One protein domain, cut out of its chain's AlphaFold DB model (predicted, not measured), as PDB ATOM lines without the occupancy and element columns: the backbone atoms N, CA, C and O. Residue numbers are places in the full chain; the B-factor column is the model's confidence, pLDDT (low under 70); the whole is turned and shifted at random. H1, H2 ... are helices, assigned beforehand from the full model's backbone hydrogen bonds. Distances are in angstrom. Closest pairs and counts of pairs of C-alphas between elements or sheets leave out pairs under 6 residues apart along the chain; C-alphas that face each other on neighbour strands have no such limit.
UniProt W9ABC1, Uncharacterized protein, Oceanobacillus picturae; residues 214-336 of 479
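AT A GLANCE: This is residues 214 to 336 of the 479 residues of an uncharacterized protein of Oceanobacillus picturae (UniProt W9ABC1). Two helical hairpins make the body: long H2 and H3 side by side, and shorter H4 and H5 packed at the end where H2 begins and H3 ends. Small H6 packs on H3. The printed part has 123 residues with six named helices, H1 to H6 in order, and no named strand: all helix, compact, radius of gyration of the C-alphas 14.4 A, spans 44 by 30 by 24 A.

IN THESE COORDINATES: Pass H1, residues 225 to 228, and find C-alpha 233 at (8.468, 32.938, -14.836); H2 runs 26.2 A to 250. H3, 257 to 276, spans 28.4 A; H4, 281 to 294, and H5, 301 to 313, follow. H6, 326 to 330, ends at (27.453, 42.357, -8.292).

HOW THE PARTS SIT: H1 is close to H3 but not clearly touching: C-alphas 228 and 270, the closest, are 7.7 A apart. In hairpin H2 and H3, closest C-alphas 240 and 267 touch at 5.9 A, with a shallow tilt of 22 degrees, opposite ways. H2 touches H4 with residues 233 to 237 alone, closest C-alphas 233 and 287, 7.0 A. In hairpin H4 and H5, closest C-alphas 292 and 301 are 6.3 A apart. H6 touches H3, closest C-alphas 328 and 264, 5.3 A. In H2 to H6 every O i to N i+4 pair is within hydrogen-bond range; H1 is too short for one.

THE WHOLE: C-alphas 253 and 315, the farthest apart, are 44.8 A apart. The printed part has no cut; H5 to H6 is a long link. Residues 218 to 227 and 319 to 324 have pLDDT under 70.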
ATOM      1  N   LEU A 214      24.312  29.422 -24.066       85.19
ATOM      2  CA  LEU A 214      23.666  30.187 -25.138       85.19
ATOM      3  C   LEU A 214      23.242  29.295 -26.314       85.19
ATOM      4  O   LEU A 214      22.174  29.504 -26.884       85.19
ATOM      5  N   THR A 215      24.059  28.295 -26.646       83.62
ATOM      6  CA  THR A 215      23.781  27.324 -27.713       83.62
ATOM      7  C   THR A 215      22.610  26.409 -27.340       83.62
ATOM      8  O   THR A 215      21.665  26.268 -28.109       83.62
ATOM      9  N   ASP A 216      22.623  25.826 -26.138       82.19
ATOM     10  CA  ASP A 216      21.627  24.842 -25.684       82.19
ATOM     11  C   ASP A 216      20.229  25.428 -25.503       82.19
ATOM     12  O   ASP A 216      19.225  24.721 -25.613       82.19
ATOM     13  N   LYS A 217      20.161  26.707 -25.138       73.06
ATOM     14  CA  LYS A 217      18.899  27.395 -24.882       73.06
ATOM     15  C   LYS A 217      18.315  28.058 -26.120       73.06
ATOM     16  O   LYS A 217      17.210  28.575 -26.015       73.06
ATOM     17  N   GLU A 218      19.050  28.094 -27.233       63.19
ATOM     18  CA  GLU A 218      18.758  28.920 -28.418       63.19
ATOM     19  C   GLU A 218      18.538  30.418 -28.104       63.19
ATOM     20  O   GLU A 218      18.364  31.220 -29.014       63.19
ATOM     21  N   THR A 219      18.689  30.843 -26.843       55.28
ATOM     22  CA  THR A 219      18.717  32.239 -26.381       55.28
ATOM     23  C   THR A 219      20.036  32.930 -26.724       55.28
ATOM     24  O   THR A 219      20.411  33.920 -26.092       55.28
ATOM     25  N   ALA A 220      20.780  32.383 -27.687       47.06
ATOM     26  CA  ALA A 220      21.933  33.010 -28.294       47.06
ATOM     27  C   ALA A 220      21.561  34.444 -28.679       47.06
ATOM     28  O   ALA A 220      20.675  34.648 -29.503       47.06
ATOM     29  N   THR A 221      22.201  35.394 -27.991       48.38
ATOM     30  CA  THR A 221      22.306  36.828 -28.296       48.38
ATOM     31  C   THR A 221      21.381  37.291 -29.421       48.38
ATOM     32  O   THR A 221      21.693  37.060 -30.587       48.38
ATOM     33  N   GLY A 222      20.259  37.917 -29.061       45.41
ATOM     34  CA  GLY A 222      19.344  38.501 -30.040       45.41
ATOM     35  C   GLY A 222      17.914  37.972 -30.019       45.41
ATOM     36  O   GLY A 222      17.108  38.531 -30.753       45.41
ATOM     37  N   ALA A 223      17.562  36.985 -29.173       51.72
ATOM     38  CA  ALA A 223      16.145  36.699 -28.913       51.72
ATOM     39  C   ALA A 223      15.482  38.026 -28.544       51.72
ATOM     40  O   ALA A 223      15.875  38.657 -27.552       51.72
ATOM     41  N   ALA A 224      14.568  38.504 -29.389       54.12
ATOM     42  CA  ALA A 224      13.969  39.805 -29.182       54.12
ATOM     43  C   ALA A 224      13.375  39.840 -27.770       54.12
ATOM     44  O   ALA A 224      12.890  38.826 -27.258       54.12
ATOM     45  N   TYR A 225      13.371  41.014 -27.136       58.81
ATOM     46  CA  TYR A 225      12.659  41.205 -25.869       58.81
ATOM     47  C   TYR A 225      11.248  40.586 -25.934       58.81
ATOM     48  O   TYR A 225      10.783  39.984 -24.972       58.81
ATOM     49  N   GLU A 226      10.603  40.662 -27.101       63.56
ATOM     50  CA  GLU A 226       9.319  40.026 -27.397       63.56
ATOM     51  C   GLU A 226       9.330  38.500 -27.211       63.56
ATOM     52  O   GLU A 226       8.442  37.977 -26.542       63.56
ATOM     53  N   GLU A 227      10.333  37.774 -27.705       68.12
ATOM     54  CA  GLU A 227      10.449  36.325 -27.500       68.12
ATOM     55  C   GLU A 227      10.728  35.977 -26.040       68.12
ATOM     56  O   GLU A 227      10.107  35.073 -25.482       68.12
ATOM     57  N   MET A 228      11.604  36.737 -25.378       72.31
ATOM     58  CA  MET A 228      11.890  36.515 -23.962       72.31
ATOM     59  C   MET A 228      10.654  36.755 -23.079       72.31
ATOM     60  O   MET A 228      10.512  36.108 -22.043       72.31
ATOM     61  N   THR A 229       9.719  37.628 -23.489       72.75
ATOM     62  CA  THR A 229       8.433  37.800 -22.781       72.75
ATOM     63  C   THR A 229       7.496  36.597 -22.893       72.75
ATOM     64  O   THR A 229       6.526  36.523 -22.138       72.75
ATOM     65  N   LEU A 230       7.764  35.659 -23.809       77.75
ATOM     66  CA  LEU A 230       6.987  34.425 -23.951       77.75
ATOM     67  C   LEU A 230       7.408  33.344 -22.949       77.75
ATOM     68  O   LEU A 230       6.652  32.392 -22.747       77.75
ATOM     69  N   LEU A 231       8.587  33.478 -22.331       81.19
ATOM     70  CA  LEU A 231       9.071  32.541 -21.323       81.19
ATOM     71  C   LEU A 231       8.207  32.619 -20.063       81.19
ATOM     72  O   LEU A 231       7.823  33.698 -19.601       81.19
ATOM     73  N   SER A 232       7.932  31.462 -19.467       88.00
ATOM     74  CA  SER A 232       7.303  31.412 -18.150       88.00
ATOM     75  C   SER A 232       8.240  31.974 -17.078       88.00
ATOM     76  O   SER A 232       9.466  31.943 -17.204       88.00
ATOM     77  N   MET A 233       7.670  32.467 -15.974       90.25
ATOM     78  CA  MET A 233       8.468  32.938 -14.836       90.25
ATOM     79  C   MET A 233       9.404  31.843 -14.297       90.25
ATOM     80  O   MET A 233      10.559  32.135 -13.989       90.25
ATOM     81  N   GLU A 234       8.948  30.588 -14.267       90.38
ATOM     82  CA  GLU A 234       9.769  29.431 -13.888       90.38
ATOM     83  C   GLU A 234      10.982  29.272 -14.822       90.38
ATOM     84  O   GLU A 234      12.116  29.151 -14.355       90.38
ATOM     85  N   GLU A 235      10.780  29.340 -16.143       89.38
ATOM     86  CA  GLU A 235      11.872  29.252 -17.122       89.38
ATOM     87  C   GLU A 235      12.879  30.391 -16.970       89.38
ATOM     88  O   GLU A 235      14.089  30.147 -17.006       89.38
ATOM     89  N   ILE A 236      12.405  31.620 -16.746       89.94
ATOM     90  CA  ILE A 236      13.280  32.772 -16.506       89.94
ATOM     91  C   ILE A 236      14.083  32.569 -15.214       89.94
ATOM     92  O   ILE A 236      15.298  32.767 -15.218       89.94
ATOM     93  N   SER A 237      13.450  32.119 -14.126       92.38
ATOM     94  CA  SER A 237      14.130  31.852 -12.853       92.38
ATOM     95  C   SER A 237      15.213  30.778 -12.987       92.38
ATOM     96  O   SER A 237      16.342  30.986 -12.539       92.38
ATOM     97  N   VAL A 238      14.912  29.658 -13.652       92.38
ATOM     98  CA  VAL A 238      15.889  28.591 -13.927       92.38
ATOM     99  C   VAL A 238      17.065  29.124 -14.745       92.38
ATOM    100  O   VAL A 238      18.217  28.765 -14.496       92.38
ATOM    101  N   THR A 239      16.784  29.994 -15.712       91.31
ATOM    102  CA  THR A 239      17.794  30.589 -16.591       91.31
ATOM    103  C   THR A 239      18.696  31.559 -15.826       91.31
ATOM    104  O   THR A 239      19.917  31.446 -15.920       91.31
ATOM    105  N   LEU A 240      18.123  32.430 -14.988       93.06
ATOM    106  CA  LEU A 240      18.870  33.310 -14.082       93.06
ATOM    107  C   LEU A 240      19.813  32.510 -13.177       93.06
ATOM    108  O   LEU A 240      21.014  32.765 -13.153       93.06
ATOM    109  N   LEU A 241      19.299  31.487 -12.490       95.38
ATOM    110  CA  LEU A 241      20.113  30.654 -11.599       95.38
ATOM    111  C   LEU A 241      21.236  29.923 -12.348       95.38
ATOM    112  O   LEU A 241      22.304  29.702 -11.780       95.38
ATOM    113  N   LYS A 242      21.035  29.581 -13.627       94.38
ATOM    114  CA  LYS A 242      22.086  28.971 -14.448       94.38
ATOM    115  C   LYS A 242      23.201  29.957 -14.810       94.38
ATOM    116  O   LYS A 242      24.367  29.566 -14.795       94.38
ATOM    117  N   LEU A 243      22.869  31.215 -15.100       93.69
ATOM    118  CA  LEU A 243      23.860  32.276 -15.329       93.69
ATOM    119  C   LEU A 243      24.697  32.527 -14.068       93.69
ATOM    120  O   LEU A 243      25.922  32.603 -14.137       93.69
ATOM    121  N   GLU A 244      24.039  32.584 -12.909       94.88
ATOM    122  CA  GLU A 244      24.706  32.689 -11.611       94.88
ATOM    123  C   GLU A 244      25.605  31.476 -11.313       94.88
ATOM    124  O   GLU A 244      26.715  31.646 -10.810       94.88
ATOM    125  N   GLU A 245      25.163  30.257 -11.636       95.31
ATOM    126  CA  GLU A 245      25.972  29.042 -11.481       95.31
ATOM    127  C   GLU A 245      27.259  29.118 -12.312       95.31
ATOM    128  O   GLU A 245      28.331  28.791 -11.800       95.31
ATOM    129  N   ILE A 246      27.175  29.567 -13.571       94.81
ATOM    130  CA  ILE A 246      28.344  29.741 -14.447       94.81
ATOM    131  C   ILE A 246      29.311  30.747 -13.821       94.81
ATOM    132  O   ILE A 246      30.476  30.415 -13.614       94.81
ATOM    133  N   TYR A 247      28.827  31.933 -13.448       94.25
ATOM    134  CA  TYR A 247      29.665  32.947 -12.811       94.25
ATOM    135  C   TYR A 247      30.342  32.413 -11.540       94.25
ATOM    136  O   TYR A 247      31.565  32.367 -11.459       94.25
ATOM    137  N   ASN A 248      29.573  31.896 -10.577       93.12
ATOM    138  CA  ASN A 248      30.124  31.407  -9.310       93.12
ATOM    139  C   ASN A 248      31.103  30.233  -9.469       93.12
ATOM    140  O   ASN A 248      31.953  30.042  -8.601       93.12
ATOM    141  N   THR A 249      30.977  29.444 -10.541       93.69
ATOM    142  CA  THR A 249      31.872  28.310 -10.813       93.69
ATOM    143  C   THR A 249      33.218  28.751 -11.387       93.69
ATOM    144  O   THR A 249      34.219  28.105 -11.090       93.69
ATOM    145  N   TYR A 250      33.253  29.821 -12.193       92.81
ATOM    146  CA  TYR A 250      34.424  30.164 -13.017       92.81
ATOM    147  C   TYR A 250      35.047  31.540 -12.745       92.81
ATOM    148  O   TYR A 250      36.104  31.829 -13.302       92.81
ATOM    149  N   LYS A 251      34.438  32.372 -11.894       88.00
ATOM    150  CA  LYS A 251      34.857  33.762 -11.650       88.00
ATOM    151  C   LYS A 251      36.324  33.965 -11.236       88.00
ATOM    152  O   LYS A 251      36.919  34.958 -11.627       88.00
ATOM    153  N   ASP A 252      36.915  33.008 -10.511       82.44
ATOM    154  CA  ASP A 252      38.226  33.213  -9.884       82.44
ATOM    155  C   ASP A 252      39.397  33.208 -10.892       82.44
ATOM    156  O   ASP A 252      40.366  33.921 -10.659       82.44
ATOM    157  N   ASP A 253      39.338  32.429 -11.986       74.56
ATOM    158  CA  ASP A 253      40.479  32.285 -12.921       74.56
ATOM    159  C   ASP A 253      40.106  31.895 -14.374       74.56
ATOM    160  O   ASP A 253      40.973  31.919 -15.244       74.56
ATOM    161  N   ASP A 254      38.851  31.529 -14.664       84.25
ATOM    162  CA  ASP A 254      38.468  30.875 -15.930       84.25
ATOM    163  C   ASP A 254      37.377  31.649 -16.704       84.25
ATOM    164  O   ASP A 254      36.763  31.098 -17.623       84.25
ATOM    165  N   LEU A 255      37.079  32.896 -16.321       89.00
ATOM    166  CA  LEU A 255      36.030  33.718 -16.931       89.00
ATOM    167  C   LEU A 255      36.602  35.056 -17.412       89.00
ATOM    168  O   LEU A 255      37.116  35.840 -16.617       89.00
ATOM    169  N   SER A 256      36.499  35.327 -18.714       89.56
ATOM    170  CA  SER A 256      36.977  36.586 -19.294       89.56
ATOM    171  C   SER A 256      36.133  37.790 -18.861       89.56
ATOM    172  O   SER A 256      34.966  37.658 -18.458       89.56
ATOM    173  N   SER A 257      36.688  38.996 -19.021       86.75
ATOM    174  CA  SER A 257      35.945  40.242 -18.784       86.75
ATOM    175  C   SER A 257      34.741  40.352 -19.726       86.75
ATOM    176  O   SER A 257      33.656  40.768 -19.315       86.75
ATOM    177  N   TRP A 258      34.900  39.901 -20.978       85.69
ATOM    178  CA  TRP A 258      33.826  39.848 -21.969       85.69
ATOM    179  C   TRP A 258      32.669  38.947 -21.515       85.69
ATOM    180  O   TRP A 258      31.517  39.387 -21.512       85.69
ATOM    181  N   ALA A 259      32.953  37.709 -21.094       88.75
ATOM    182  CA  ALA A 259      31.909  36.779 -20.666       88.75
ATOM    183  C   ALA A 259      31.225  37.259 -19.387       88.75
ATOM    184  O   ALA A 259      30.002  37.198 -19.299       88.75
ATOM    185  N   THR A 260      31.985  37.799 -18.431       89.00
ATOM    186  CA  THR A 260      31.440  38.383 -17.196       89.00
ATOM    187  C   THR A 260      30.454  39.512 -17.503       89.00
ATOM    188  O   THR A 260      29.321  39.507 -17.013       89.00
ATOM    189  N   LEU A 261      30.837  40.441 -18.385       86.50
ATOM    190  CA  LEU A 261      29.971  41.539 -18.805       86.50
ATOM    191  C   LEU A 261      28.709  41.019 -19.506       86.50
ATOM    192  O   LEU A 261      27.597  41.390 -19.125       86.50
ATOM    193  N   ARG A 262      28.852  40.108 -20.475       85.75
ATOM    194  CA  ARG A 262      27.721  39.537 -21.226       85.75
ATOM    195  C   ARG A 262      26.771  38.719 -20.348       85.75
ATOM    196  O   ARG A 262      25.557  38.860 -20.488       85.75
ATOM    197  N   LEU A 263      27.297  37.928 -19.411       89.25
ATOM    198  CA  LEU A 263      26.519  37.229 -18.382       89.25
ATOM    199  C   LEU A 263      25.687  38.222 -17.565       89.25
ATOM    200  O   LEU A 263      24.481  38.032 -17.408       89.25
ATOM    201  N   SER A 264      26.315  39.299 -17.083       88.81
ATOM    202  CA  SER A 264      25.644  40.304 -16.255       88.81
ATOM    203  C   SER A 264      24.555  41.072 -17.018       88.81
ATOM    204  O   SER A 264      23.483  41.329 -16.464       88.81
ATOM    205  N   TRP A 265      24.774  41.384 -18.300       85.75
ATOM    206  CA  TRP A 265      23.773  42.009 -19.168       85.75
ATOM    207  C   TRP A 265      22.594  41.078 -19.433       85.75
ATOM    208  O   TRP A 265      21.454  41.468 -19.193       85.75
ATOM    209  N   HIS A 266      22.858  39.828 -19.817       86.12
ATOM    210  CA  HIS A 266      21.805  38.840 -20.056       86.12
ATOM    211  C   HIS A 266      20.971  38.608 -18.784       86.12
ATOM    212  O   HIS A 266      19.740  38.596 -18.817       86.12
ATOM    213  N   ALA A 267      21.625  38.500 -17.624       90.06
ATOM    214  CA  ALA A 267      20.935  38.389 -16.345       90.06
ATOM    215  C   ALA A 267      20.112  39.645 -16.014       90.06
ATOM    216  O   ALA A 267      19.031  39.535 -15.441       90.06
ATOM    217  N   THR A 268      20.592  40.833 -16.390       87.94
ATOM    218  CA  THR A 268      19.875  42.101 -16.187       87.94
ATOM    219  C   THR A 268      18.574  42.142 -16.985       87.94
ATOM    220  O   THR A 268      17.532  42.513 -16.440       87.94
ATOM    221  N   GLU A 269      18.612  41.734 -18.253       84.44
ATOM    222  CA  GLU A 269      17.433  41.681 -19.123       84.44
ATOM    223  C   GLU A 269      16.397  40.681 -18.597       84.44
ATOM    224  O   GLU A 269      15.243  41.051 -18.355       84.44
ATOM    225  N   LEU A 270      16.831  39.448 -18.308       88.12
ATOM    226  CA  LEU A 270      15.969  38.398 -17.763       88.12
ATOM    227  C   LEU A 270      15.382  38.764 -16.402       88.12
ATOM    228  O   LEU A 270      14.192  38.562 -16.172       88.12
ATOM    229  N   LEU A 271      16.174  39.342 -15.495       89.88
ATOM    230  CA  LEU A 271      15.668  39.781 -14.196       89.88
ATOM    231  C   LEU A 271      14.634  40.900 -14.365       89.88
ATOM    232  O   LEU A 271      13.650  40.973 -13.625       89.88
ATOM    233  N   GLY A 272      14.835  41.754 -15.370       87.19
ATOM    234  CA  GLY A 272      13.932  42.842 -15.703       87.19
ATOM    235  C   GLY A 272      12.571  42.308 -16.120       87.19
ATOM    236  O   GLY A 272      11.560  42.812 -15.628       87.19
ATOM    237  N   LEU A 273      12.566  41.280 -16.969       85.62
ATOM    238  CA  LEU A 273      11.379  40.543 -17.393       85.62
ATOM    239  C   LEU A 273      10.727  39.786 -16.237       85.62
ATOM    240  O   LEU A 273       9.518  39.886 -16.052       85.62
ATOM    241  N   TYR A 274      11.524  39.089 -15.426       89.38
ATOM    242  CA  TYR A 274      11.044  38.309 -14.289       89.38
ATOM    243  C   TYR A 274      10.252  39.171 -13.302       89.38
ATOM    244  O   TYR A 274       9.131  38.837 -12.927       89.38
ATOM    245  N   ILE A 275      10.808  40.327 -12.931       89.12
ATOM    246  CA  ILE A 275      10.174  41.259 -11.995       89.12
ATOM    247  C   ILE A 275       8.957  41.934 -12.640       89.12
ATOM    248  O   ILE A 275       7.896  42.010 -12.023       89.12
ATOM    249  N   ARG A 276       9.086  42.406 -13.890       84.38
ATOM    250  CA  ARG A 276       8.039  43.182 -14.584       84.38
ATOM    251  C   ARG A 276       6.987  42.331 -15.288       84.38
ATOM    252  O   ARG A 276       6.119  42.900 -15.949       84.38
ATOM    253  N   SER A 277       7.041  41.010 -15.142       81.00
ATOM    254  CA  SER A 277       6.164  40.080 -15.842       81.00
ATOM    255  C   SER A 277       4.682  40.454 -15.705       81.00
ATOM    256  O   SER A 277       4.198  40.808 -14.620       81.00
ATOM    257  N   ASN A 278       3.968  40.365 -16.832       75.31
ATOM    258  CA  ASN A 278       2.526  40.602 -16.951       75.31
ATOM    259  C   ASN A 278       1.700  39.316 -16.733       75.31
ATOM    260  O   ASN A 278       0.559  39.234 -17.194       75.31
ATOM    261  N   THR A 279       2.273  38.301 -16.077       80.44
ATOM    262  CA  THR A 279       1.568  37.074 -15.671       80.44
ATOM    263  C   THR A 279       0.437  37.363 -14.681       80.44
ATOM    264  O   THR A 279       0.261  38.489 -14.201       80.44
ATOM    265  N   ASP A 280      -0.371  36.339 -14.386       87.75
ATOM    266  CA  ASP A 280      -1.402  36.453 -13.357       87.75
ATOM    267  C   ASP A 280      -0.795  36.915 -12.023       87.75
ATOM    268  O   ASP A 280       0.297  36.505 -11.625       87.75
ATOM    269  N   LEU A 281      -1.516  37.789 -11.318       87.88
ATOM    270  CA  LEU A 281      -1.026  38.406 -10.090       87.88
ATOM    271  C   LEU A 281      -0.653  37.367  -9.023       87.88
ATOM    272  O   LEU A 281       0.344  37.550  -8.326       87.88
ATOM    273  N   GLU A 282      -1.458  36.318  -8.852       92.00
ATOM    274  CA  GLU A 282      -1.214  35.310  -7.817       92.00
ATOM    275  C   GLU A 282      -0.054  34.388  -8.198       92.00
ATOM    276  O   GLU A 282       0.732  34.009  -7.331       92.00
ATOM    277  N   GLU A 283       0.107  34.101  -9.490       90.69
ATOM    278  CA  GLU A 283       1.283  33.405 -10.015       90.69
ATOM    279  C   GLU A 283       2.555  34.217  -9.751       90.69
ATOM    280  O   GLU A 283       3.469  33.728  -9.093       90.69
ATOM    281  N   ARG A 284       2.577  35.500 -10.130       90.12
ATOM    282  CA  ARG A 284       3.723  36.383  -9.878       90.12
ATOM    283  C   ARG A 284       4.073  36.482  -8.395       90.12
ATOM    284  O   ARG A 284       5.247  36.447  -8.038       90.12
ATOM    285  N   LYS A 285       3.068  36.609  -7.523       93.06
ATOM    286  CA  LYS A 285       3.272  36.587  -6.065       93.06
ATOM    287  C   LYS A 285       3.948  35.295  -5.625       93.06
ATOM    288  O   LYS A 285       4.960  35.353  -4.933       93.06
ATOM    289  N   SER A 286       3.388  34.159  -6.037       94.19
ATOM    290  CA  SER A 286       3.889  32.831  -5.687       94.19
ATOM    291  C   SER A 286       5.335  32.633  -6.145       94.19
ATOM    292  O   SER A 286       6.159  32.185  -5.353       94.19
ATOM    293  N   GLU A 287       5.658  33.010  -7.382       94.81
ATOM    294  CA  GLU A 287       6.996  32.855  -7.961       94.81
ATOM    295  C   GLU A 287       8.033  33.763  -7.288       94.81
ATOM    296  O   GLU A 287       9.087  33.296  -6.856       94.81
ATOM    297  N   LEU A 288       7.736  35.058  -7.113       95.00
ATOM    298  CA  LEU A 288       8.680  35.987  -6.482       95.00
ATOM    299  C   LEU A 288       8.906  35.654  -5.000       95.00
ATOM    300  O   LEU A 288      10.045  35.633  -4.534       95.00
ATOM    301  N   GLU A 289       7.845  35.357  -4.245       95.75
ATOM    302  CA  GLU A 289       7.979  34.963  -2.838       95.75
ATOM    303  C   GLU A 289       8.632  33.581  -2.692       95.75
ATOM    304  O   GLU A 289       9.434  33.371  -1.778       95.75
ATOM    305  N   GLY A 290       8.334  32.656  -3.609       96.69
ATOM    306  CA  GLY A 290       8.973  31.348  -3.702       96.69
ATOM    307  C   GLY A 290      10.473  31.461  -3.955       96.69
ATOM    308  O   GLY A 290      11.258  30.811  -3.262       96.69
ATOM    309  N   PHE A 291      10.886  32.350  -4.864       97.31
ATOM    310  CA  PHE A 291      12.297  32.630  -5.119       97.31
ATOM    311  C   PHE A 291      13.005  33.103  -3.843       97.31
ATOM    312  O   PHE A 291      14.034  32.548  -3.453       97.31
ATOM    313  N   LEU A 292      12.422  34.079  -3.136       97.06
ATOM    314  CA  LEU A 292      13.001  34.619  -1.901       97.06
ATOM    315  C   LEU A 292      13.116  33.580  -0.782       97.06
ATOM    316  O   LEU A 292      14.048  33.646   0.025       97.06
ATOM    317  N   ALA A 293      12.180  32.632  -0.720       97.19
ATOM    318  CA  ALA A 293      12.212  31.550   0.252       97.19
ATOM    319  C   ALA A 293      13.300  30.511  -0.065       97.19
ATOM    320  O   ALA A 293      13.949  30.019   0.861       97.19
ATOM    321  N   ASN A 294      13.502  30.198  -1.349       97.06
ATOM    322  CA  ASN A 294      14.316  29.066  -1.793       97.06
ATOM    323  C   ASN A 294      15.763  29.429  -2.174       97.06
ATOM    324  O   ASN A 294      16.611  28.539  -2.163       97.06
ATOM    325  N   HIS A 295      16.062  30.700  -2.468       96.00
ATOM    326  CA  HIS A 295      17.348  31.135  -3.041       96.00
ATOM    327  C   HIS A 295      17.987  32.309  -2.274       96.00
ATOM    328  O   HIS A 295      18.348  33.329  -2.854       96.00
ATOM    329  N   GLN A 296      18.110  32.196  -0.945       94.62
ATOM    330  CA  GLN A 296      18.611  33.272  -0.059       94.62
ATOM    331  C   GLN A 296      20.081  33.663  -0.273       94.62
ATOM    332  O   GLN A 296      20.525  34.719   0.186       94.62
ATOM    333  N   ASP A 297      20.843  32.776  -0.896       92.94
ATOM    334  CA  ASP A 297      22.242  32.941  -1.259       92.94
ATOM    335  C   ASP A 297      22.436  33.488  -2.676       92.94
ATOM    336  O   ASP A 297      23.560  33.852  -3.012       92.94
ATOM    337  N   SER A 298      21.362  33.605  -3.463       95.00
ATOM    338  CA  SER A 298      21.443  34.096  -4.835       95.00
ATOM    339  C   SER A 298      21.872  35.563  -4.894       95.00
ATOM    340  O   SER A 298      21.363  36.410  -4.149       95.00
ATOM    341  N   ILE A 299      22.742  35.885  -5.851       93.44
ATOM    342  CA  ILE A 299      23.129  37.254  -6.215       93.44
ATOM    343  C   ILE A 299      21.882  38.095  -6.540       93.44
ATOM    344  O   ILE A 299      21.811  39.265  -6.172       93.44
ATOM    345  N   TYR A 300      20.842  37.512  -7.141       94.12
ATOM    346  CA  TYR A 300      19.617  38.239  -7.498       94.12
ATOM    347  C   TYR A 300      18.704  38.539  -6.303       94.12
ATOM    348  O   TYR A 300      17.800  39.373  -6.412       94.12
ATOM    349  N   TRP A 301      18.918  37.877  -5.158       95.44
ATOM    350  CA  TRP A 301      17.973  37.868  -4.039       95.44
ATOM    351  C   TRP A 301      17.640  39.271  -3.533       95.44
ATOM    352  O   TRP A 301      16.467  39.588  -3.366       95.44
ATOM    353  N   SER A 302      18.641  40.139  -3.329       93.38
ATOM    354  CA  SER A 302      18.394  41.485  -2.785       93.38
ATOM    355  C   SER A 302      17.580  42.368  -3.727       93.38
ATOM    356  O   SER A 302      16.786  43.177  -3.258       93.38
ATOM    357  N   ILE A 303      17.742  42.181  -5.041       93.25
ATOM    358  CA  ILE A 303      16.985  42.937  -6.047       93.25
ATOM    359  C   ILE A 303      15.526  42.486  -6.050       93.25
ATOM    360  O   ILE A 303      14.608  43.307  -6.035       93.25
ATOM    361  N   ILE A 304      15.304  41.170  -6.009       93.94
ATOM    362  CA  ILE A 304      13.956  40.599  -5.952       93.94
ATOM    363  C   ILE A 304      13.271  40.969  -4.631       93.94
ATOM    364  O   ILE A 304      12.097  41.329  -4.649       93.94
ATOM    365  N   ASP A 305      13.980  40.944  -3.498       94.19
ATOM    366  CA  ASP A 305      13.410  41.289  -2.188       94.19
ATOM    367  C   ASP A 305      12.920  42.734  -2.183       94.19
ATOM    368  O   ASP A 305      11.773  43.008  -1.826       94.19
ATOM    369  N   LYS A 306      13.743  43.658  -2.679       91.19
ATOM    370  CA  LYS A 306      13.356  45.059  -2.774       91.19
ATOM    371  C   LYS A 306      12.185  45.274  -3.736       91.19
ATOM    372  O   LYS A 306      11.263  46.015  -3.401       91.19
ATOM    373  N   ALA A 307      12.158  44.592  -4.882       91.00
ATOM    374  CA  ALA A 307      11.006  44.634  -5.785       91.00
ATOM    375  C   ALA A 307       9.719  44.110  -5.118       91.00
ATOM    376  O   ALA A 307       8.667  44.740  -5.213       91.00
ATOM    377  N   VAL A 308       9.797  43.001  -4.375       92.94
ATOM    378  CA  VAL A 308       8.664  42.447  -3.615       92.94
ATOM    379  C   VAL A 308       8.211  43.399  -2.506       92.94
ATOM    380  O   VAL A 308       7.008  43.541  -2.278       92.94
ATOM    381  N   GLN A 309       9.131  44.072  -1.813       92.88
ATOM    382  CA  GLN A 309       8.791  45.084  -0.809       92.88
ATOM    383  C   GLN A 309       8.058  46.277  -1.435       92.88
ATOM    384  O   GLN A 309       7.023  46.695  -0.907       92.88
ATOM    385  N   ASP A 310       8.527  46.763  -2.585       90.44
ATOM    386  CA  ASP A 310       7.878  47.844  -3.326       90.44
ATOM    387  C   ASP A 310       6.477  47.426  -3.797       90.44
ATOM    388  O   ASP A 310       5.514  48.162  -3.564       90.44
ATOM    389  N   TYR A 311       6.324  46.209  -4.335       91.62
ATOM    390  CA  TYR A 311       5.015  45.652  -4.685       91.62
ATOM    391  C   TYR A 311       4.084  45.532  -3.479       91.62
ATOM    392  O   TYR A 311       2.922  45.928  -3.531       91.62
ATOM    393  N   ARG A 312       4.567  45.040  -2.339       92.56
ATOM    394  CA  ARG A 312       3.747  44.974  -1.119       92.56
ATOM    395  C   ARG A 312       3.315  46.359  -0.644       92.56
ATOM    396  O   ARG A 312       2.219  46.492  -0.106       92.56
ATOM    397  N   SER A 313       4.150  47.378  -0.842       92.69
ATOM    398  CA  SER A 313       3.847  48.753  -0.437       92.69
ATOM    399  C   SER A 313       2.815  49.456  -1.331       92.69
ATOM    400  O   SER A 313       2.237  50.456  -0.903       92.69
ATOM    401  N   ASN A 314       2.562  48.936  -2.540       89.75
ATOM    402  CA  ASN A 314       1.693  49.555  -3.544       89.75
ATOM    403  C   ASN A 314       0.530  48.657  -4.020       89.75
ATOM    404  O   ASN A 314       0.010  48.849  -5.120       89.75
ATOM    405  N   ASP A 315       0.130  47.674  -3.209       90.19
ATOM    406  CA  ASP A 315      -0.914  46.693  -3.540       90.19
ATOM    407  C   ASP A 315      -0.619  45.871  -4.815       90.19
ATOM    408  O   ASP A 315      -1.525  45.493  -5.558       90.19
ATOM    409  N   TRP A 316       0.658  45.555  -5.046       89.81
ATOM    410  CA  TRP A 316       1.185  44.774  -6.169       89.81
ATOM    411  C   TRP A 316       0.929  45.387  -7.550       89.81
ATOM    412  O   TRP A 316       0.806  44.677  -8.556       89.81
ATOM    413  N   GLN A 317       0.858  46.713  -7.617       84.38
ATOM    414  CA  GLN A 317       0.836  47.434  -8.884       84.38
ATOM    415  C   GLN A 317       2.231  47.448  -9.512       84.38
ATOM    416  O   GLN A 317       3.238  47.500  -8.807       84.38
ATOM    417  N   HIS A 318       2.304  47.432 -10.845       71.88
ATOM    418  CA  HIS A 318       3.588  47.526 -11.537       71.88
ATOM    419  C   HIS A 318       4.328  48.803 -11.128       71.88
ATOM    420  O   HIS A 318       3.767  49.898 -11.137       71.88
ATOM    421  N   THR A 319       5.595  48.638 -10.770       69.38
ATOM    422  CA  THR A 319       6.546  49.717 -10.543       69.38
ATOM    423  C   THR A 319       7.543  49.717 -11.688       69.38
ATOM    424  O   THR A 319       7.973  48.657 -12.152       69.38
ATOM    425  N   ASP A 320       7.919  50.912 -12.135       68.00
ATOM    426  CA  ASP A 320       9.030  51.081 -13.064       68.00
ATOM    427  C   ASP A 320      10.329  50.815 -12.306       68.00
ATOM    428  O   ASP A 320      10.943  51.712 -11.724       68.00
ATOM    429  N   TYR A 321      10.710  49.543 -12.254       67.00
ATOM    430  CA  TYR A 321      11.921  49.114 -11.584       67.00
ATOM    431  C   TYR A 321      13.104  49.188 -12.552       67.00
ATOM    432  O   TYR A 321      13.116  48.521 -13.588       67.00
ATOM    433  N   SER A 322      14.109  49.993 -12.203       65.75
ATOM    434  CA  SER A 322      15.390  50.048 -12.905       65.75
ATOM    435  C   SER A 322      16.519  49.744 -11.929       65.75
ATOM    436  O   SER A 322      16.703  50.445 -10.933       65.75
ATOM    437  N   PHE A 323      17.275  48.692 -12.220       68.88
ATOM    438  CA  PHE A 323      18.498  48.309 -11.510       68.88
ATOM    439  C   PHE A 323      19.710  48.347 -12.452       68.88
ATOM    440  O   PHE A 323      20.702  47.661 -12.203       68.88
ATOM    441  N   SER A 324      19.620  49.129 -13.539       62.91
ATOM    442  CA  SER A 324      20.667  49.238 -14.560       62.91
ATOM    443  C   SER A 324      22.041  49.416 -13.909       62.91
ATOM    444  O   SER A 324      22.183  50.194 -12.969       62.91
ATOM    445  N   ASN A 325      23.023  48.654 -14.389       73.44
ATOM    446  CA  ASN A 325      24.423  48.609 -13.951       73.44
ATOM    447  C   ASN A 325      24.712  48.044 -12.547       73.44
ATOM    448  O   ASN A 325      25.844  47.632 -12.300       73.44
ATOM    449  N   LYS A 326      23.731  47.909 -11.642       87.19
ATOM    450  CA  LYS A 326      23.990  47.316 -10.312       87.19
ATOM    451  C   LYS A 326      24.375  45.842 -10.383       87.19
ATOM    452  O   LYS A 326      25.238  45.403  -9.633       87.19
ATOM    453  N   LEU A 327      23.759  45.082 -11.289       88.75
ATOM    454  CA  LEU A 327      24.120  43.679 -11.495       88.75
ATOM    455  C   LEU A 327      25.537  43.520 -12.040       88.75
ATOM    456  O   LEU A 327      26.216  42.585 -11.641       88.75
ATOM    457  N   ILE A 328      26.005  44.448 -12.878       88.75
ATOM    458  CA  ILE A 328      27.385  44.442 -13.381       88.75
ATOM    459  C   ILE A 328      28.368  44.555 -12.207       88.75
ATOM    460  O   ILE A 328      29.335  43.808 -12.146       88.75
ATOM    461  N   ILE A 329      28.085  45.423 -11.227       90.94
ATOM    462  CA  ILE A 329      28.865  45.524  -9.977       90.94
ATOM    463  C   ILE A 329      28.807  44.211  -9.183       90.94
ATOM    464  O   ILE A 329      29.810  43.767  -8.640       90.94
ATOM    465  N   MET A 330      27.635  43.581  -9.086       91.69
ATOM    466  CA  MET A 330      27.453  42.357  -8.292       91.69
ATOM    467  C   MET A 330      28.092  41.109  -8.930       91.69
ATOM    468  O   MET A 330      28.356  40.142  -8.217       91.69
ATOM    469  N   PHE A 331      28.344  41.142 -10.242       90.31
ATOM    470  CA  PHE A 331      29.077  40.132 -11.016       90.31
ATOM    471  C   PHE A 331      30.581  40.439 -11.137       90.31
ATOM    472  O   PHE A 331      31.297  39.732 -11.835       90.31
ATOM    473  N   ASP A 332      31.075  41.482 -10.472       88.56
ATOM    474  CA  ASP A 332      32.496  41.816 -10.429       88.56
ATOM    475  C   ASP A 332      33.114  41.300  -9.123       88.56
ATOM    476  O   ASP A 332      32.695  41.627  -8.006       88.56
ATOM    477  N   ASP A 333      34.148  40.478  -9.272       86.69
ATOM    478  CA  ASP A 333      34.831  39.780  -8.184       86.69
ATOM    479  C   ASP A 333      35.430  40.715  -7.138       86.69
ATOM    480  O   ASP A 333      35.454  40.399  -5.938       86.69
ATOM    481  N   THR A 334      35.818  41.923  -7.552       88.19
ATOM    482  CA  THR A 334      36.265  42.985  -6.646       88.19
ATOM    483  C   THR A 334      35.204  43.262  -5.576       88.19
ATOM    484  O   THR A 334      35.505  43.424  -4.380       88.19
ATOM    485  N   PHE A 335      33.936  43.206  -5.977       90.31
ATOM    486  CA  PHE A 335      32.760  43.450  -5.153       90.31
ATOM    487  C   PHE A 335      32.049  42.159  -4.730       90.31
ATOM    488  O   PHE A 335      30.915  42.213  -4.264       90.31
ATOM    489  N   SER A 336      32.716  40.999  -4.777       86.69
ATOM    490  CA  SER A 336      32.082  39.735  -4.388       86.69
ATOM    491  C   SER A 336      31.436  39.804  -2.992       86.69
ATOM    492  O   SER A 336      32.061  40.234  -2.010       86.69
TER     493      SER A 336